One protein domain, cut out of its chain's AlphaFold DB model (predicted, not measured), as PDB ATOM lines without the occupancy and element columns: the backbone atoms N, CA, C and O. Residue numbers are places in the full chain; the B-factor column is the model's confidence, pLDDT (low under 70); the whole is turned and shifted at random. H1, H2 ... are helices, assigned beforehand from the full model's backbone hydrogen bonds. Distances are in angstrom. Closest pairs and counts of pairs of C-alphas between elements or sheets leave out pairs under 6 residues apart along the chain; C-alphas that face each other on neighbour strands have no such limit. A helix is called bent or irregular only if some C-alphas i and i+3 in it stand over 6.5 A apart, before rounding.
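This is residues 148 to 289 of the 289 residues of an uncharacterized protein of Sarcoptes scabiei (UniProt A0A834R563). Helices are stacked in two rows to make a slab: H4, H6 and H8 lie side by side in one row, H5, H7 and H9 in the other, and the chain passes back and forth between the rows. H1 and H2 pack at the H4 end, and residues 279 to 289, with H10, stick out beyond H9 as a tail. The printed part has 142 residues with ten named helices, H1 to H10 in order, and no named strand: all helix. The whole is compact, with a radius of gyration of the C-alphas of 16.0 A and spans of 57 by 27 by 27 A; without the tail the body spans 46 by 27 by 21 A.

The longest helix, H8, residues 245 to 260, touches H6, residues 211 to 222, at a shallow tilt of 21 degrees, the same way; their closest C-alphas, of Ile 221 and Ala 258, are 6.2 A apart. H7, residues 231 to 241, forms a helical hairpin with H8, at 23 degrees, with Val 241 and Ser 248 closest, C-alphas 5.5 A apart. H9, residues 268 to 278, touches H7, the same way at 20 degrees; the closest C-alphas, of Val 235 and Leu 270, are 6.0 A apart. H10, residues 281 to 284, meets H9 only through their link. H5, residues 197 to 205, forms a helical hairpin with H6, at 29 degrees, with the C-alphas of Leu 203 and Leu 213 closest at 6.9 A. H5 and H7 only just touch, with 3 pairs of C-alphas within 8 A, the closest those of Asn 197 and Phe 233, 6.7 A. H4, residues 175 to 187, touches H6, the same way at a shallow tilt of 34 degrees, only just short of steep; the C-alphas of Ser 179 and Leu 213 are closest, 4.5 A apart. H1, residues 151 to 154, touches residues 181 to 185 of H4 alone, with the C-alphas of Ala 152 and Trp 181 closest at 5.1 A. H2, residues 156 to 164, touches H5 only at their ends, with the C-alphas of Ser 164 and His 198 closest at 6.7 A. H3, residues 167 to 170, is close to but not clearly touching H5, with the C-alphas of Asn 169 and Tyr 202 closest at 7.1 A. Every O i to N i+4 pair is within hydrogen-bond range in H2, H5, H6, H7, H8 and H9, and 7 of 9 are in H4; H1, H3 and H10 are too short for such a pair.

H1 begins at C-alpha 151 (167.348, 115.346, 120.591). First to last C-alpha, H8 is 22.7 A long, H4 19.6 A, H6 16.1 A, H7 15.2 A and H9 14.8 A. H4 is irregular: C-alphas 176 and 179 are 7.4 A apart. H8 ends at C-alpha 260 (137.840, 121.873, 115.534), and H10 at C-alpha 284 (127.851, 139.259, 132.764).

The two C-alphas farthest apart, of Lys 154 and Arg 289, are 58.0 A apart. The printed part has no cut and no long link. Its mean pLDDT is 80.5; residues 189 to 192, 266 and 268 to 289 are under 70.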
ATOM      1  N   PRO A 148     169.973 115.793 125.525       91.00
ATOM      2  CA  PRO A 148     170.498 116.714 124.517       91.00
ATOM      3  C   PRO A 148     169.425 117.682 124.004       91.00
ATOM      4  O   PRO A 148     168.321 117.265 123.660       91.00
ATOM      5  N   SER A 149     169.744 118.970 123.882       91.56
ATOM      6  CA  SER A 149     168.790 119.968 123.370       91.56
ATOM      7  C   SER A 149     168.415 119.739 121.901       91.56
ATOM      8  O   SER A 149     167.316 120.087 121.478       91.56
ATOM      9  N   ASP A 150     169.279 119.080 121.127       92.94
ATOM     10  CA  ASP A 150     169.055 118.708 119.728       92.94
ATOM     11  C   ASP A 150     168.405 117.325 119.543       92.94
ATOM     12  O   ASP A 150     168.275 116.860 118.406       92.94
ATOM     13  N   LEU A 151     167.946 116.682 120.626       93.50
ATOM     14  CA  LEU A 151     167.348 115.346 120.591       93.50
ATOM     15  C   LEU A 151     166.165 115.260 119.620       93.50
ATOM     16  O   LEU A 151     166.116 114.335 118.818       93.50
ATOM     17  N   ALA A 152     165.271 116.254 119.607       93.44
ATOM     18  CA  ALA A 152     164.142 116.301 118.673       93.44
ATOM     19  C   ALA A 152     164.556 116.323 117.191       93.44
ATOM     20  O   ALA A 152     163.767 115.946 116.329       93.44
ATOM     21  N   ARG A 153     165.778 116.778 116.879       93.69
ATOM     22  CA  ARG A 153     166.315 116.790 115.512       93.69
ATOM     23  C   ARG A 153     166.993 115.471 115.158       93.69
ATOM     24  O   ARG A 153     166.884 115.033 114.021       93.69
ATOM     25  N   LYS A 154     167.738 114.887 116.101       93.12
ATOM     26  CA  LYS A 154     168.589 113.718 115.841       93.12
ATOM     27  C   LYS A 154     167.898 112.376 116.099       93.12
ATOM     28  O   LYS A 154     168.219 111.416 115.413       93.12
ATOM     29  N   ALA A 155     166.987 112.323 117.069       93.94
ATOM     30  CA  ALA A 155     166.160 111.165 117.402       93.94
ATOM     31  C   ALA A 155     164.691 111.603 117.622       93.94
ATOM     32  O   ALA A 155     164.203 111.615 118.763       93.94
ATOM     33  N   PRO A 156     163.991 112.062 116.563       93.44
ATOM     34  CA  PRO A 156     162.632 112.597 116.665       93.44
ATOM     35  C   PRO A 156     161.617 111.602 117.247       93.44
ATOM     36  O   PRO A 156     160.807 112.004 118.086       93.44
ATOM     37  N   LYS A 157     161.684 110.315 116.878       93.12
ATOM     38  CA  LYS A 157     160.735 109.292 117.356       93.12
ATOM     39  C   LYS A 157     160.933 109.028 118.837       93.12
ATOM     40  O   LYS A 157     159.976 108.937 119.605       93.12
ATOM     41  N   PHE A 158     162.192 108.948 119.261       94.31
ATOM     42  CA  PHE A 158     162.518 108.810 120.671       94.31
ATOM     43  C   PHE A 158     162.065 110.031 121.473       94.31
ATOM     44  O   PHE A 158     161.415 109.873 122.501       94.31
ATOM     45  N   CYS A 159     162.340 111.247 120.989       94.12
ATOM     46  CA  CYS A 159     161.901 112.485 121.635       94.12
ATOM     47  C   CYS A 159     160.370 112.546 121.780       94.12
ATOM     48  O   CYS A 159     159.862 112.816 122.870       94.12
ATOM     49  N   SER A 160     159.634 112.211 120.719       93.31
ATOM     50  CA  SER A 160     158.174 112.087 120.741       93.31
ATOM     51  C   SER A 160     157.692 111.069 121.778       93.31
ATOM     52  O   SER A 160     156.768 111.358 122.544       93.31
ATOM     53  N   ALA A 161     158.362 109.916 121.887       93.06
ATOM     54  CA  ALA A 161     158.057 108.910 122.902       93.06
ATOM     55  C   ALA A 161     158.282 109.426 124.333       93.06
ATOM     56  O   ALA A 161     157.445 109.183 125.205       93.06
ATOM     57  N   LEU A 162     159.354 110.193 124.584       92.62
ATOM     58  CA  LEU A 162     159.593 110.829 125.889       92.62
ATOM     59  C   LEU A 162     158.462 111.777 126.276       92.62
ATOM     60  O   LEU A 162     158.013 111.771 127.424       92.62
ATOM     61  N   ILE A 163     158.020 112.592 125.314       92.88
ATOM     62  CA  ILE A 163     156.951 113.565 125.525       92.88
ATOM     63  C   ILE A 163     155.634 112.848 125.792       92.88
ATOM     64  O   ILE A 163     154.957 113.135 126.780       92.88
ATOM     65  N   SER A 164     155.321 111.866 124.953       91.56
ATOM     66  CA  SER A 164     154.082 111.096 125.012       91.56
ATOM     67  C   SER A 164     153.945 110.285 126.296       91.56
ATOM     68  O   SER A 164     152.838 110.112 126.793       91.56
ATOM     69  N   ARG A 165     155.066 109.832 126.860       90.31
ATOM     70  CA  ARG A 165     155.127 109.116 128.141       90.31
ATOM     71  C   ARG A 165     155.207 110.043 129.355       90.31
ATOM     72  O   ARG A 165     155.107 109.592 130.493       90.31
ATOM     73  N   GLY A 166     155.437 111.335 129.134       88.19
ATOM     74  CA  GLY A 166     155.571 112.308 130.207       88.19
ATOM     75  C   GLY A 166     156.828 112.127 131.046       88.19
ATOM     76  O   GLY A 166     156.771 112.374 132.250       88.19
ATOM     77  N   HIS A 167     157.954 111.737 130.430       87.31
ATOM     78  CA  HIS A 167     159.262 111.612 131.099       87.31
ATOM     79  C   HIS A 167     159.572 112.830 131.974       87.31
ATOM     80  O   HIS A 167     159.958 112.694 133.133       87.31
ATOM     81  N   PHE A 168     159.316 114.022 131.439       82.44
ATOM     82  CA  PHE A 168     159.561 115.282 132.126       82.44
ATOM     83  C   PHE A 168     158.623 115.543 133.315       82.44
ATOM     84  O   PHE A 168     158.943 116.360 134.158       82.44
ATOM     85  N   ASN A 169     157.479 114.873 133.464       76.94
ATOM     86  CA  ASN A 169     156.677 115.041 134.687       76.94
ATOM     87  C   ASN A 169     157.275 114.270 135.873       76.94
ATOM     88  O   ASN A 169     157.037 114.624 137.024       76.94
ATOM     89  N   ILE A 170     158.040 113.212 135.590       75.44
ATOM     90  CA  ILE A 170     158.674 112.349 136.595       75.44
ATOM     91  C   ILE A 170     160.085 112.859 136.908       75.44
ATOM     92  O   ILE A 170     160.500 112.903 138.064       75.44
ATOM     93  N   HIS A 171     160.811 113.272 135.870       73.31
ATOM     94  CA  HIS A 171     162.194 113.726 135.950       73.31
ATOM     95  C   HIS A 171     162.297 115.188 135.521       73.31
ATOM     96  O   HIS A 171     161.648 115.613 134.578       73.31
ATOM     97  N   GLN A 172     163.159 115.974 136.164       73.94
ATOM     98  CA  GLN A 172     163.328 117.388 135.796       73.94
ATOM     99  C   GLN A 172     164.119 117.587 134.487       73.94
ATOM    100  O   GLN A 172     164.171 118.700 133.973       73.94
ATOM    101  N   SER A 173     164.751 116.540 133.938       81.56
ATOM    102  CA  SER A 173     165.636 116.675 132.778       81.56
ATOM    103  C   SER A 173     164.881 116.875 131.462       81.56
ATOM    104  O   SER A 173     163.943 116.143 131.143       81.56
ATOM    105  N   GLY A 174     165.327 117.853 130.665       80.62
ATOM    106  CA  GLY A 174     164.790 118.140 129.334       80.62
ATOM    107  C   GLY A 174     163.527 119.002 129.320       80.62
ATOM    108  O   GLY A 174     163.056 119.342 128.237       80.62
ATOM    109  N   LYS A 175     163.001 119.405 130.486       87.25
ATOM    110  CA  LYS A 175     161.853 120.323 130.608       87.25
ATOM    111  C   LYS A 175     162.090 121.646 129.891       87.25
ATOM    112  O   LYS A 175     161.218 122.145 129.190       87.25
ATOM    113  N   GLU A 176     163.292 122.183 130.044       88.12
ATOM    114  CA  GLU A 176     163.757 123.418 129.422       88.12
ATOM    115  C   GLU A 176     163.788 123.344 127.891       88.12
ATOM    116  O   GLU A 176     163.716 124.370 127.221       88.12
ATOM    117  N   ASN A 177     163.849 122.133 127.331       91.44
ATOM    118  CA  ASN A 177     163.872 121.910 125.892       91.44
ATOM    119  C   ASN A 177     162.486 121.575 125.319       91.44
ATOM    120  O   ASN A 177     162.360 121.444 124.108       91.44
ATOM    121  N   LEU A 178     161.437 121.439 126.142       93.00
ATOM    122  CA  LEU A 178     160.135 120.952 125.674       93.00
ATOM    123  C   LEU A 178     159.535 121.839 124.573       93.00
ATOM    124  O   LEU A 178     159.087 121.321 123.551       93.00
ATOM    125  N   SER A 179     159.560 123.161 124.755       93.75
ATOM    126  CA  SER A 179     159.037 124.105 123.759       93.75
ATOM    127  C   SER A 179     159.788 123.988 122.423       93.75
ATOM    128  O   SER A 179     159.174 123.785 121.372       93.75
ATOM    129  N   SER A 180     161.126 123.992 122.455       94.50
ATOM    130  CA  SER A 180     161.949 123.874 121.244       94.50
ATOM    131  C   SER A 180     161.817 122.501 120.575       94.50
ATOM    132  O   SER A 180     161.779 122.411 119.345       94.50
ATOM    133  N   TRP A 181     161.677 121.428 121.355       94.81
ATOM    134  CA  TRP A 181     161.420 120.088 120.841       94.81
ATOM    135  C   TRP A 181     160.083 120.001 120.118       94.81
ATOM    136  O   TRP A 181     160.054 119.530 118.984       94.81
ATOM    137  N   LEU A 182     158.995 120.501 120.710       94.12
ATOM    138  CA  LEU A 182     157.686 120.528 120.049       94.12
ATOM    139  C   LEU A 182     157.730 121.358 118.760       94.12
ATOM    140  O   LEU A 182     157.193 120.930 117.738       94.12
ATOM    141  N   GLN A 183     158.443 122.487 118.756       94.06
ATOM    142  CA  GLN A 183     158.638 123.279 117.543       94.06
ATOM    143  C   GLN A 183     159.344 122.475 116.437       94.06
ATOM    144  O   GLN A 183     158.907 122.498 115.283       94.06
ATOM    145  N   ILE A 184     160.423 121.755 116.764       93.38
ATOM    146  CA  ILE A 184     161.168 120.921 115.805       93.38
ATOM    147  C   ILE A 184     160.297 119.768 115.299       93.38
ATOM    148  O   ILE A 184     160.199 119.565 114.088       93.38
ATOM    149  N   LEU A 185     159.626 119.053 116.203       92.00
ATOM    150  CA  LEU A 185     158.757 117.929 115.856       92.00
ATOM    151  C   LEU A 185     157.575 118.377 114.987       92.00
ATOM    152  O   LEU A 185     157.235 117.690 114.026       92.00
ATOM    153  N   SER A 186     157.026 119.575 115.223       89.25
ATOM    154  CA  SER A 186     155.983 120.155 114.365       89.25
ATOM    155  C   SER A 186     156.455 120.357 112.920       89.25
ATOM    156  O   SER A 186     155.659 120.315 111.994       89.25
ATOM    157  N   LYS A 187     157.758 120.517 112.670       87.50
ATOM    158  CA  LYS A 187     158.303 120.671 111.310       87.50
ATOM    159  C   LYS A 187     158.680 119.338 110.663       87.50
ATOM    160  O   LYS A 187     158.835 119.291 109.446       87.50
ATOM    161  N   SER A 188     158.791 118.259 111.438       82.38
ATOM    162  CA  SER A 188     159.114 116.929 110.914       82.38
ATOM    163  C   SER A 188     157.947 116.356 110.103       82.38
ATOM    164  O   SER A 188     156.793 116.432 110.527       82.38
ATOM    165  N   ALA A 189     158.231 115.786 108.930       62.22
ATOM    166  CA  ALA A 189     157.228 115.123 108.089       62.22
ATOM    167  C   ALA A 189     156.851 113.717 108.599       62.22
ATOM    168  O   ALA A 189     155.805 113.184 108.229       62.22
ATOM    169  N   GLU A 190     157.700 113.121 109.440       65.75
ATOM    170  CA  GLU A 190     157.597 111.714 109.840       65.75
ATOM    171  C   GLU A 190     156.811 111.496 111.136       65.75
ATOM    172  O   GLU A 190     156.244 110.422 111.333       65.75
ATOM    173  N   GLU A 191     156.727 112.505 112.005       66.75
ATOM    174  CA  GLU A 191     156.119 112.343 113.325       66.75
ATOM    175  C   GLU A 191     154.609 112.592 113.261       66.75
ATOM    176  O   GLU A 191     154.145 113.734 113.210       66.75
ATOM    177  N   LYS A 192     153.834 111.504 113.200       64.00
ATOM    178  CA  LYS A 192     152.388 111.562 112.937       64.00
ATOM    179  C   LYS A 192     151.492 111.429 114.165       64.00
ATOM    180  O   LYS A 192     150.277 111.486 114.004       64.00
ATOM    181  N   SER A 193     152.020 111.255 115.377       72.62
ATOM    182  CA  SER A 193     151.138 110.989 116.519       72.62
ATOM    183  C   SER A 193     151.799 111.206 117.884       72.62
ATOM    184  O   SER A 193     152.021 110.251 118.627       72.62
ATOM    185  N   ILE A 194     152.085 112.457 118.243       86.12
ATOM    186  CA  ILE A 194     152.561 112.812 119.593       86.12
ATOM    187  C   ILE A 194     151.377 112.810 120.576       86.12
ATOM    188  O   ILE A 194     150.332 113.393 120.284       86.12
ATOM    189  N   VAL A 195     151.516 112.224 121.767       89.94
ATOM    190  CA  VAL A 195     150.523 112.378 122.848       89.94
ATOM    191  C   VAL A 195     150.848 113.633 123.660       89.94
ATOM    192  O   VAL A 195     151.802 113.668 124.433       89.94
ATOM    193  N   LEU A 196     150.037 114.683 123.514       91.38
ATOM    194  CA  LEU A 196     150.314 115.992 124.126       91.38
ATOM    195  C   LEU A 196     149.870 116.132 125.589       91.38
ATOM    196  O   LEU A 196     150.211 117.132 126.219       91.38
ATOM    197  N   ASN A 197     149.153 115.151 126.151       90.94
ATOM    198  CA  ASN A 197     148.591 115.205 127.512       90.94
ATOM    199  C   ASN A 197     149.617 115.709 128.543       90.94
ATOM    200  O   ASN A 197     149.352 116.608 129.339       90.94
ATOM    201  N   HIS A 198     150.828 115.162 128.507       91.06
ATOM    202  CA  HIS A 198     151.869 115.525 129.459       91.06
ATOM    203  C   HIS A 198     152.425 116.932 129.238       91.06
ATOM    204  O   HIS A 198     152.629 117.640 130.220       91.06
ATOM    205  N   ALA A 199     152.616 117.360 127.987       91.50
ATOM    206  CA  ALA A 199     153.091 118.708 127.676       91.50
ATOM    207  C   ALA A 199     152.077 119.774 128.117       91.50
ATOM    208  O   ALA A 199     152.449 120.780 128.714       91.50
ATOM    209  N   ILE A 200     150.786 119.505 127.904       92.06
ATOM    210  CA  ILE A 200     149.694 120.363 128.369       92.06
ATOM    211  C   ILE A 200     149.678 120.416 129.906       92.06
ATOM    212  O   ILE A 200     149.600 121.498 130.481       92.06
ATOM    213  N   ARG A 201     149.814 119.275 130.597       90.56
ATOM    214  CA  ARG A 201     149.937 119.236 132.070       90.56
ATOM    215  C   ARG A 201     151.071 120.125 132.576       90.56
ATOM    216  O   ARG A 201     150.862 120.886 133.516       90.56
ATOM    217  N   TYR A 202     152.239 120.038 131.946       89.75
ATOM    218  CA  TYR A 202     153.401 120.843 132.311       89.75
ATOM    219  C   TYR A 202     153.150 122.346 132.107       89.75
ATOM    220  O   TYR A 202     153.401 123.129 133.026       89.75
ATOM    221  N   LEU A 203     152.568 122.741 130.965       90.38
ATOM    222  CA  LEU A 203     152.184 124.132 130.692       90.38
ATOM    223  C   LEU A 203     151.303 124.703 131.812       90.38
ATOM    224  O   LEU A 203     151.586 125.773 132.328       90.38
ATOM    225  N   PHE A 204     150.252 123.996 132.225       88.69
ATOM    226  CA  PHE A 204     149.285 124.563 133.171       88.69
ATOM    227  C   PHE A 204     149.679 124.436 134.645       88.69
ATOM    228  O   PHE A 204     149.330 125.315 135.430       88.69
ATOM    229  N   ASN A 205     150.378 123.368 135.035       86.56
ATOM    230  CA  ASN A 205     150.694 123.121 136.445       86.56
ATOM    231  C   ASN A 205     152.068 123.663 136.862       86.56
ATOM    232  O   ASN A 205     152.261 123.958 138.037       86.56
ATOM    233  N   GLU A 206     153.023 123.770 135.932       87.38
ATOM    234  CA  GLU A 206     154.408 124.139 136.255       87.38
ATOM    235  C   GLU A 206     154.891 125.408 135.546       87.38
ATOM    236  O   GLU A 206     155.680 126.162 136.116       87.38
ATOM    237  N   ARG A 207     154.444 125.662 134.309       87.31
ATOM    238  CA  ARG A 207     154.886 126.810 133.497       87.31
ATOM    239  C   ARG A 207     153.719 127.608 132.903       87.31
ATOM    240  O   ARG A 207     153.676 127.804 131.688       87.31
ATOM    241  N   PRO A 208     152.802 128.137 133.732       85.56
ATOM    242  CA  PRO A 208     151.617 128.847 133.257       85.56
ATOM    243  C   PRO A 208     151.921 130.131 132.483       85.56
ATOM    244  O   PRO A 208     150.999 130.731 131.966       85.56
ATOM    245  N   GLU A 209     153.161 130.587 132.370       87.81
ATOM    246  CA  GLU A 209     153.520 131.801 131.620       87.81
ATOM    247  C   GLU A 209     154.302 131.486 130.331       87.81
ATOM    248  O   GLU A 209     154.747 132.392 129.633       87.81
ATOM    249  N   ASP A 210     154.476 130.205 129.990       89.75
ATOM    250  CA  ASP A 210     155.227 129.779 128.805       89.75
ATOM    251  C   ASP A 210     154.349 129.829 127.542       89.75
ATOM    252  O   ASP A 210     153.725 128.847 127.128       89.75
ATOM    253  N   TYR A 211     154.259 131.023 126.953       89.81
ATOM    254  CA  TYR A 211     153.497 131.277 125.725       89.81
ATOM    255  C   TYR A 211     154.087 130.571 124.499       89.81
ATOM    256  O   TYR A 211     153.341 130.184 123.599       89.81
ATOM    257  N   ASP A 212     155.404 130.352 124.468       92.62
ATOM    258  CA  ASP A 212     156.053 129.623 123.377       92.62
ATOM    259  C   ASP A 212     155.637 128.149 123.397       92.62
ATOM    260  O   ASP A 212     155.300 127.570 122.360       92.62
ATOM    261  N   LEU A 213     155.616 127.535 124.583       92.69
ATOM    262  CA  LEU A 213     155.126 126.172 124.758       92.69
ATOM    263  C   LEU A 213     153.650 126.052 124.363       92.69
ATOM    264  O   LEU A 213     153.290 125.121 123.641       92.69
ATOM    265  N   GLU A 214     152.806 126.992 124.794       92.62
ATOM    266  CA  GLU A 214     151.396 127.042 124.391       92.62
ATOM    267  C   GLU A 214     151.241 127.125 122.869       92.62
ATOM    268  O   GLU A 214     150.521 126.316 122.278       92.62
ATOM    269  N   TYR A 215     151.956 128.050 122.223       93.31
ATOM    270  CA  TYR A 215     151.930 128.207 120.773       93.31
ATOM    271  C   TYR A 215     152.340 126.914 120.059       93.31
ATOM    272  O   TYR A 215     151.670 126.476 119.123       93.31
ATOM    273  N   ASN A 216     153.405 126.257 120.521       93.69
ATOM    274  CA  ASN A 216     153.888 125.017 119.918       93.69
ATOM    275  C   ASN A 216     152.914 123.841 120.116       93.69
ATOM    276  O   ASN A 216     152.745 123.036 119.198       93.69
ATOM    277  N   ILE A 217     152.227 123.761 121.263       93.31
ATOM    278  CA  ILE A 217     151.142 122.792 121.495       93.31
ATOM    279  C   ILE A 217     150.002 123.026 120.497       93.31
ATOM    280  O   ILE A 217     149.595 122.094 119.800       93.31
ATOM    281  N   LEU A 218     149.516 124.266 120.390       91.25
ATOM    282  CA  LEU A 218     148.435 124.628 119.469       91.25
ATOM    283  C   LEU A 218     148.818 124.359 118.010       91.25
ATOM    284  O   LEU A 218     148.008 123.829 117.253       91.25
ATOM    285  N   ASN A 219     150.059 124.658 117.626       90.94
ATOM    286  CA  ASN A 219     150.561 124.412 116.279       90.94
ATOM    287  C   ASN A 219     150.579 122.910 115.936       90.94
ATOM    288  O   ASN A 219     150.142 122.524 114.854       90.94
ATOM    289  N   ILE A 220     151.013 122.039 116.856       90.25
ATOM    290  CA  ILE A 220     150.971 120.580 116.637       90.25
ATOM    291  C   ILE A 220     149.529 120.082 116.480       90.25
ATOM    292  O   ILE A 220     149.266 119.258 115.598       90.25
ATOM    293  N   ILE A 221     148.602 120.584 117.305       88.94
ATOM    294  CA  ILE A 221     147.174 120.248 117.208       88.94
ATOM    295  C   ILE A 221     146.616 120.684 115.850       88.94
ATOM    296  O   ILE A 221     145.996 119.883 115.152       88.94
ATOM    297  N   HIS A 222     146.874 121.930 115.453       86.38
ATOM    298  CA  HIS A 222     146.408 122.502 114.192       86.38
ATOM    299  C   HIS A 222     146.909 121.707 112.978       86.38
ATOM    300  O   HIS A 222     146.152 121.421 112.052       86.38
ATOM    301  N   GLN A 223     148.172 121.278 113.017       86.94
ATOM    302  CA  GLN A 223     148.781 120.447 111.980       86.94
ATOM    303  C   GLN A 223     148.357 118.970 112.033       86.94
ATOM    304  O   GLN A 223     148.834 118.182 111.217       86.94
ATOM    305  N   LYS A 224     147.484 118.578 112.974       83.50
ATOM    306  CA  LYS A 224     147.019 117.197 113.183       83.50
ATOM    307  C   LYS A 224     148.168 116.189 113.352       83.50
ATOM    308  O   LYS A 224     148.092 115.064 112.869       83.50
ATOM    309  N   LYS A 225     149.244 116.593 114.040       83.69
ATOM    310  CA  LYS A 225     150.418 115.739 114.329       83.69
ATOM    311  C   LYS A 225     150.380 115.088 115.713       83.69
ATOM    312  O   LYS A 225     151.349 114.458 116.139       83.69
ATOM    313  N   CYS A 226     149.274 115.242 116.433       86.44
ATOM    314  CA  CYS A 226     149.063 114.633 117.739       86.44
ATOM    315  C   CYS A 226     147.989 113.546 117.710       86.44
ATOM    316  O   CYS A 226     147.093 113.550 116.868       86.44
ATOM    317  N   GLN A 227     148.067 112.636 118.678       86.56
ATOM    318  CA  GLN A 227     146.974 111.716 118.986       86.56
ATOM    319  C   GLN A 227     145.787 112.455 119.610       86.56
ATOM    320  O   GLN A 227     145.915 113.592 120.074       86.56
ATOM    321  N   LEU A 228     144.645 111.766 119.655       85.62
ATOM    322  CA  LEU A 228     143.486 112.197 120.428       85.62
ATOM    323  C   LEU A 228     143.890 112.454 121.884       85.62
ATOM    324  O   LEU A 228     144.490 111.602 122.544       85.62
ATOM    325  N   LEU A 229     143.523 113.627 122.391       86.25
ATOM    326  CA  LEU A 229     143.651 113.943 123.804       86.25
ATOM    327  C   LEU A 229     142.749 113.006 124.612       86.25
ATOM    328  O   LEU A 229     141.606 112.731 124.242       86.25
ATOM    329  N   ASN A 230     143.270 112.502 125.728       86.50
ATOM    330  CA  ASN A 230     142.538 111.541 126.545       86.50
ATOM    331  C   ASN A 230     141.423 112.254 127.334       86.50
ATOM    332  O   ASN A 230     141.681 113.218 128.049       86.50
ATOM    333  N   ASN A 231     140.186 111.759 127.260       80.88
ATOM    334  CA  ASN A 231     139.039 112.369 127.941       80.88
ATOM    335  C   ASN A 231     139.199 112.452 129.467       80.88
ATOM    336  O   ASN A 231     138.838 113.471 130.051       80.88
ATOM    337  N   HIS A 232     139.771 111.429 130.114       83.69
ATOM    338  CA  HIS A 232     140.082 111.490 131.546       83.69
ATOM    339  C   HIS A 232     141.082 112.605 131.839       83.69
ATOM    340  O   HIS A 232     140.873 113.406 132.742       83.69
ATOM    341  N   PHE A 233     142.125 112.710 131.013       87.62
ATOM    342  CA  PHE A 233     143.095 113.790 131.116       87.62
ATOM    343  C   PHE A 233     142.430 115.173 130.996       87.62
ATOM    344  O   PHE A 233     142.753 116.066 131.775       87.62
ATOM    345  N   LEU A 234     141.504 115.349 130.050       85.06
ATOM    346  CA  LEU A 234     140.818 116.624 129.834       85.06
ATOM    347  C   LEU A 234     139.919 117.000 131.012       85.06
ATOM    348  O   LEU A 234     139.903 118.165 131.401       85.06
ATOM    349  N   VAL A 235     139.210 116.029 131.595       82.25
ATOM    350  CA  VAL A 235     138.391 116.242 132.798       82.25
ATOM    351  C   VAL A 235     139.274 116.637 133.979       82.25
ATOM    352  O   VAL A 235     139.009 117.659 134.609       82.25
ATOM    353  N   ASP A 236     140.362 115.899 134.223       84.38
ATOM    354  CA  ASP A 236     141.321 116.214 135.289       84.38
ATOM    355  C   ASP A 236     141.885 117.636 135.133       84.38
ATOM    356  O   ASP A 236     141.949 118.409 136.093       84.38
ATOM    357  N   MET A 237     142.281 117.997 133.907       86.94
ATOM    358  CA  MET A 237     142.818 119.322 133.607       86.94
ATOM    359  C   MET A 237     141.775 120.417 133.773       86.94
ATOM    360  O   MET A 237     142.086 121.439 134.383       86.94
ATOM    361  N   ALA A 238     140.543 120.199 133.308       81.62
ATOM    362  CA  ALA A 238     139.449 121.137 133.516       81.62
ATOM    363  C   ALA A 238     139.264 121.406 135.014       81.62
ATOM    364  O   ALA A 238     139.264 122.562 135.430       81.62
ATOM    365  N   SER A 239     139.202 120.360 135.841       79.88
ATOM    366  CA  SER A 239     139.059 120.500 137.295       79.88
ATOM    367  C   SER A 239     140.232 121.236 137.954       79.88
ATOM    368  O   SER A 239     140.004 122.042 138.858       79.88
ATOM    369  N   SER A 240     141.469 120.999 137.505       81.56
ATOM    370  CA  SER A 240     142.667 121.685 138.021       81.56
ATOM    371  C   SER A 240     142.658 123.178 137.682       81.56
ATOM    372  O   SER A 240     142.779 124.044 138.551       81.56
ATOM    373  N   VAL A 241     142.441 123.482 136.405       82.19
ATOM    374  CA  VAL A 241     142.560 124.824 135.837       82.19
ATOM    375  C   VAL A 241     141.376 125.720 136.220       82.19
ATOM    376  O   VAL A 241     141.519 126.936 136.337       82.19
ATOM    377  N   CYS A 242     140.222 125.125 136.534       70.25
ATOM    378  CA  CYS A 242     139.017 125.828 136.968       70.25
ATOM    379  C   CYS A 242     139.186 126.684 138.241       70.25
ATOM    380  O   CYS A 242     138.292 127.460 138.571       70.25
ATOM    381  N   LYS A 243     140.304 126.610 138.958       72.06
ATOM    382  CA  LYS A 243     140.553 127.474 140.122       72.06
ATOM    383  C   LYS A 243     141.156 128.840 139.759       72.06
ATOM    384  O   LYS A 243     141.193 129.713 140.616       72.06
ATOM    385  N   ASN A 244     141.586 129.046 138.510       78.44
ATOM    386  CA  ASN A 244     142.212 130.282 138.025       78.44
ATOM    387  C   ASN A 244     141.560 130.730 136.698       78.44
ATOM    388  O   ASN A 244     141.493 129.950 135.746       78.44
ATOM    389  N   SER A 245     141.047 131.966 136.632       73.31
ATOM    390  CA  SER A 245     140.301 132.489 135.471       73.31
ATOM    391  C   SER A 245     141.151 132.576 134.201       73.31
ATOM    392  O   SER A 245     140.731 132.072 133.163       73.31
ATOM    393  N   GLN A 246     142.374 133.103 134.290       78.00
ATOM    394  CA  GLN A 246     143.273 133.255 133.142       78.00
ATOM    395  C   GLN A 246     143.701 131.899 132.562       78.00
ATOM    396  O   GLN A 246     143.735 131.702 131.347       78.00
ATOM    397  N   LEU A 247     143.997 130.927 133.430       81.94
ATOM    398  CA  LEU A 247     144.321 129.574 132.978       81.94
ATOM    399  C   LEU A 247     143.094 128.887 132.363       81.94
ATOM    400  O   LEU A 247     143.240 128.144 131.393       81.94
ATOM    401  N   SER A 248     141.893 129.166 132.888       80.44
ATOM    402  CA  SER A 248     140.635 128.646 132.339       80.44
ATOM    403  C   SER A 248     140.450 129.074 130.884       80.44
ATOM    404  O   SER A 248     140.209 128.215 130.045       80.44
ATOM    405  N   GLU A 249     140.631 130.356 130.563       79.38
ATOM    406  CA  GLU A 249     140.500 130.870 129.189       79.38
ATOM    407  C   GLU A 249     141.462 130.190 128.206       79.38
ATOM    408  O   GLU A 249     141.067 129.758 127.123       79.38
ATOM    409  N   ARG A 250     142.720 130.010 128.608       84.00
ATOM    410  CA  ARG A 250     143.738 129.358 127.768       84.00
ATOM    411  C   ARG A 250     143.472 127.873 127.564       84.00
ATOM    412  O   ARG A 250     143.646 127.343 126.466       84.00
ATOM    413  N   PHE A 251     142.991 127.189 128.596       86.44
ATOM    414  CA  PHE A 251     142.605 125.790 128.458       86.44
ATOM    415  C   PHE A 251     141.398 125.621 127.522       86.44
ATOM    416  O   PHE A 251     141.386 124.694 126.713       86.44
ATOM    417  N   ILE A 252     140.427 126.544 127.549       81.62
ATOM    418  CA  ILE A 252     139.332 126.566 126.564       81.62
ATOM    419  C   ILE A 252     139.877 126.727 125.150       81.62
ATOM    420  O   ILE A 252     139.414 126.025 124.257       81.62
ATOM    421  N   LEU A 253     140.840 127.628 124.928       82.19
ATOM    422  CA  LEU A 253     141.422 127.829 123.601       82.19
ATOM    423  C   LEU A 253     141.979 126.510 123.046       82.19
ATOM    424  O   LEU A 253     141.660 126.135 121.917       82.19
ATOM    425  N   ILE A 254     142.729 125.762 123.862       85.75
ATOM    426  CA  ILE A 254     143.224 124.429 123.492       85.75
ATOM    427  C   ILE A 254     142.066 123.472 123.182       85.75
ATOM    428  O   ILE A 254     142.130 122.768 122.179       85.75
ATOM    429  N   LEU A 255     140.999 123.455 123.989       84.31
ATOM    430  CA  LEU A 255     139.829 122.600 123.749       84.31
ATOM    431  C   LEU A 255     139.086 122.951 122.454       84.31
ATOM    432  O   LEU A 255     138.692 122.044 121.724       84.31
ATOM    433  N   ILE A 256     138.905 124.239 122.153       80.38
ATOM    434  CA  ILE A 256     138.250 124.709 120.925       80.38
ATOM    435  C   ILE A 256     139.068 124.272 119.712       80.38
ATOM    436  O   ILE A 256     138.528 123.660 118.792       80.38
ATOM    437  N   VAL A 257     140.376 124.543 119.721       82.12
ATOM    438  CA  VAL A 257     141.266 124.162 118.619       82.12
ATOM    439  C   VAL A 257     141.305 122.638 118.478       82.12
ATOM    440  O   VAL A 257     141.136 122.126 117.374       82.12
ATOM    441  N   ALA A 258     141.428 121.895 119.579       83.81
ATOM    442  CA  ALA A 258     141.434 120.436 119.540       83.81
ATOM    443  C   ALA A 258     140.110 119.851 119.017       83.81
ATOM    444  O   ALA A 258     140.118 118.923 118.214       83.81
ATOM    445  N   SER A 259     138.968 120.420 119.411       80.56
ATOM    446  CA  SER A 259     137.655 120.006 118.905       80.56
ATOM    447  C   SER A 259     137.499 120.301 117.411       80.56
ATOM    448  O   SER A 259     137.025 119.443 116.673       80.56
ATOM    449  N   ASN A 260     137.923 121.482 116.948       77.62
ATOM    450  CA  ASN A 260     137.840 121.873 115.534       77.62
ATOM    451  C   ASN A 260     138.715 121.000 114.623       77.62
ATOM    452  O   ASN A 260     138.433 120.863 113.436       77.62
ATOM    453  N   HIS A 261     139.781 120.419 115.175       80.19
ATOM    454  CA  HIS A 261     140.704 119.552 114.451       80.19
ATOM    455  C   HIS A 261     140.493 118.055 114.722       80.19
ATOM    456  O   HIS A 261     141.321 117.259 114.283       80.19
ATOM    457  N   GLU A 262     139.391 117.676 115.385       80.25
ATOM    458  CA  GLU A 262     139.038 116.286 115.725       80.25
ATOM    459  C   GLU A 262     140.101 115.577 116.584       80.25
ATOM    460  O   GLU A 262     140.193 114.353 116.596       80.25
ATOM    461  N   THR A 263     140.913 116.332 117.329       78.31
ATOM    462  CA  THR A 263     141.942 115.801 118.239       78.31
ATOM    463  C   THR A 263     141.444 115.715 119.690       78.31
ATOM    464  O   THR A 263     142.207 115.396 120.601       78.31
ATOM    465  N   CYS A 264     140.155 115.969 119.926       79.06
ATOM    466  CA  CYS A 264     139.468 115.835 121.210       79.06
ATOM    467  C   CYS A 264     137.982 115.503 120.984       79.06
ATOM    468  O   CYS A 264     137.345 116.087 120.110       79.06
ATOM    469  N   SER A 265     137.410 114.630 121.822       73.81
ATOM    470  CA  SER A 265     135.964 114.380 121.880       73.81
ATOM    471  C   SER A 265     135.387 114.960 123.168       73.81
ATOM    472  O   SER A 265     135.595 114.417 124.252       73.81
ATOM    473  N   LEU A 266     134.611 116.038 123.066       68.62
ATOM    474  CA  LEU A 266     133.967 116.668 124.221       68.62
ATOM    475  C   LEU A 266     132.886 115.743 124.808       68.62
ATOM    476  O   LEU A 266     131.772 115.673 124.289       68.62
ATOM    477  N   THR A 267     133.196 115.038 125.898       70.88
ATOM    478  CA  THR A 267     132.220 114.199 126.617       70.88
ATOM    479  C   THR A 267     131.127 115.049 127.265       70.88
ATOM    480  O   THR A 267     131.360 116.207 127.602       70.88
ATOM    481  N   ASN A 268     129.950 114.469 127.527       68.38
ATOM    482  CA  ASN A 268     128.866 115.159 128.245       68.38
ATOM    483  C   ASN A 268     129.329 115.729 129.597       68.38
ATOM    484  O   ASN A 268     128.920 116.818 129.980       68.38
ATOM    485  N   GLN A 269     130.220 115.026 130.299       66.38
ATOM    486  CA  GLN A 269     130.791 115.505 131.557       66.38
ATOM    487  C   GLN A 269     131.668 116.746 131.351       66.38
ATOM    488  O   GLN A 269     131.510 117.723 132.077       66.38
ATOM    489  N   LEU A 270     132.549 116.743 130.343       68.06
ATOM    490  CA  LEU A 270     133.365 117.913 130.020       68.06
ATOM    491  C   LEU A 270     132.486 119.079 129.552       68.06
ATOM    492  O   LEU A 270     132.682 120.209 129.980       68.06
ATOM    493  N   GLN A 271     131.470 118.801 128.732       69.38
ATOM    494  CA  GLN A 271     130.487 119.795 128.305       69.38
ATOM    495  C   GLN A 271     129.734 120.401 129.489       69.38
ATOM    496  O   GLN A 271     129.493 121.602 129.477       69.38
ATOM    497  N   ASN A 272     129.377 119.610 130.501       67.44
ATOM    498  CA  ASN A 272     128.717 120.111 131.706       67.44
ATOM    499  C   ASN A 272     129.669 120.968 132.546       67.44
ATOM    500  O   ASN A 272     129.293 122.073 132.904       67.44
ATOM    501  N   ILE A 273     130.922 120.539 132.749       68.25
ATOM    502  CA  ILE A 273     131.942 121.356 133.434       68.25
ATOM    503  C   ILE A 273     132.122 122.699 132.720       68.25
ATOM    504  O   ILE A 273     132.129 123.742 133.367       68.25
ATOM    505  N   LEU A 274     132.226 122.687 131.387       68.00
ATOM    506  CA  LEU A 274     132.315 123.905 130.587       68.00
ATOM    507  C   LEU A 274     131.027 124.744 130.719       68.00
ATOM    508  O   LEU A 274     131.101 125.938 130.985       68.00
ATOM    509  N   LYS A 275     129.833 124.155 130.599       68.25
ATOM    510  CA  LYS A 275     128.557 124.883 130.738       68.25
ATOM    511  C   LYS A 275     128.386 125.510 132.123       68.25
ATOM    512  O   LYS A 275     127.998 126.671 132.199       68.25
ATOM    513  N   ASP A 276     128.713 124.801 133.193       67.88
ATOM    514  CA  ASP A 276     128.595 125.296 134.568       67.88
ATOM    515  C   ASP A 276     129.555 126.466 134.829       67.88
ATOM    516  O   ASP A 276     129.197 127.434 135.491       67.88
ATOM    517  N   LYS A 277     130.753 126.431 134.238       62.00
ATOM    518  CA  LYS A 277     131.759 127.495 134.360       62.00
ATOM    519  C   LYS A 277     131.550 128.693 133.435       62.00
ATOM    520  O   LYS A 277     131.953 129.796 133.792       62.00
ATOM    521  N   PHE A 278     130.972 128.484 132.253       58.03
ATOM    522  CA  PHE A 278     130.789 129.521 131.224       58.03
ATOM    523  C   PHE A 278     129.351 130.044 131.141       58.03
ATOM    524  O   PHE A 278     129.079 130.995 130.408       58.03
ATOM    525  N   SER A 279     128.421 129.476 131.912       56.09
ATOM    526  CA  SER A 279     127.081 130.041 132.108       56.09
ATOM    527  C   SER A 279     127.120 131.370 132.868       56.09
ATOM    528  O   SER A 279     126.307 132.243 132.568       56.09
ATOM    529  N   SER A 280     128.103 131.576 133.752       46.38
ATOM    530  CA  SER A 280     128.360 132.866 134.411       46.38
ATOM    531  C   SER A 280     128.964 133.915 133.471       46.38
ATOM    532  O   SER A 280     128.575 135.073 133.536       46.38
ATOM    533  N   LEU A 281     129.812 133.519 132.513       41.91
ATOM    534  CA  LEU A 281     130.341 134.431 131.483       41.91
ATOM    535  C   LEU A 281     129.252 134.939 130.518       41.91
ATOM    536  O   LEU A 281     129.356 136.043 130.002       41.91
ATOM    537  N   ARG A 282     128.160 134.183 130.330       37.75
ATOM    538  CA  ARG A 282     126.954 134.672 129.631       37.75
ATOM    539  C   ARG A 282     126.033 135.528 130.505       37.75
ATOM    540  O   ARG A 282     125.139 136.180 129.964       37.75
ATOM    541  N   ALA A 283     126.184 135.483 131.828       40.62
ATOM    542  CA  ALA A 283     125.378 136.289 132.741       40.62
ATOM    543  C   ALA A 283     125.917 137.725 132.854       40.62
ATOM    544  O   ALA A 283     125.112 138.648 132.957       40.62
ATOM    545  N   ASP A 284     127.232 137.923 132.724       36.66
ATOM    546  CA  ASP A 284     127.851 139.259 132.764       36.66
ATOM    547  C   ASP A 284     127.713 140.051 131.446       36.66
ATOM    548  O   ASP A 284     127.747 141.279 131.457       36.66
ATOM    549  N   ASP A 285     127.395 139.391 130.325       36.38
ATOM    550  CA  ASP A 285     127.014 140.060 129.064       36.38
ATOM    551  C   ASP A 285     125.584 140.647 129.080       36.38
ATOM    552  O   ASP A 285     125.140 141.271 128.112       36.38
ATOM    553  N   LYS A 286     124.837 140.486 130.183       34.97
ATOM    554  CA  LYS A 286     123.529 141.137 130.389       34.97
ATOM    555  C   LYS A 286     123.596 142.448 131.180       34.97
ATOM    556  O   LYS A 286     122.550 142.945 131.587       34.97
ATOM    557  N   LEU A 287     124.782 143.036 131.354       35.28
ATOM    558  CA  LEU A 287     124.947 144.343 132.007       35.28
ATOM    559  C   LEU A 287     125.305 145.505 131.064       35.28
ATOM    560  O   LEU A 287     125.542 146.603 131.547       35.28
ATOM    561  N   ASN A 288     125.265 145.313 129.739       32.12
ATOM    562  CA  ASN A 288     125.376 146.408 128.759       32.12
ATOM    563  C   ASN A 288     124.408 146.253 127.569       32.12
ATOM    564  O   ASN A 288     124.811 146.268 126.403       32.12
ATOM    565  N   ARG A 289     123.113 146.119 127.861       32.81
ATOM    566  CA  ARG A 289     122.041 146.507 126.933       32.81
ATOM    567  C   ARG A 289     120.959 147.268 127.669       32.81
ATOM    568  O   ARG A 289     120.544 146.771 128.737       32.81
TER     569      ARG A 289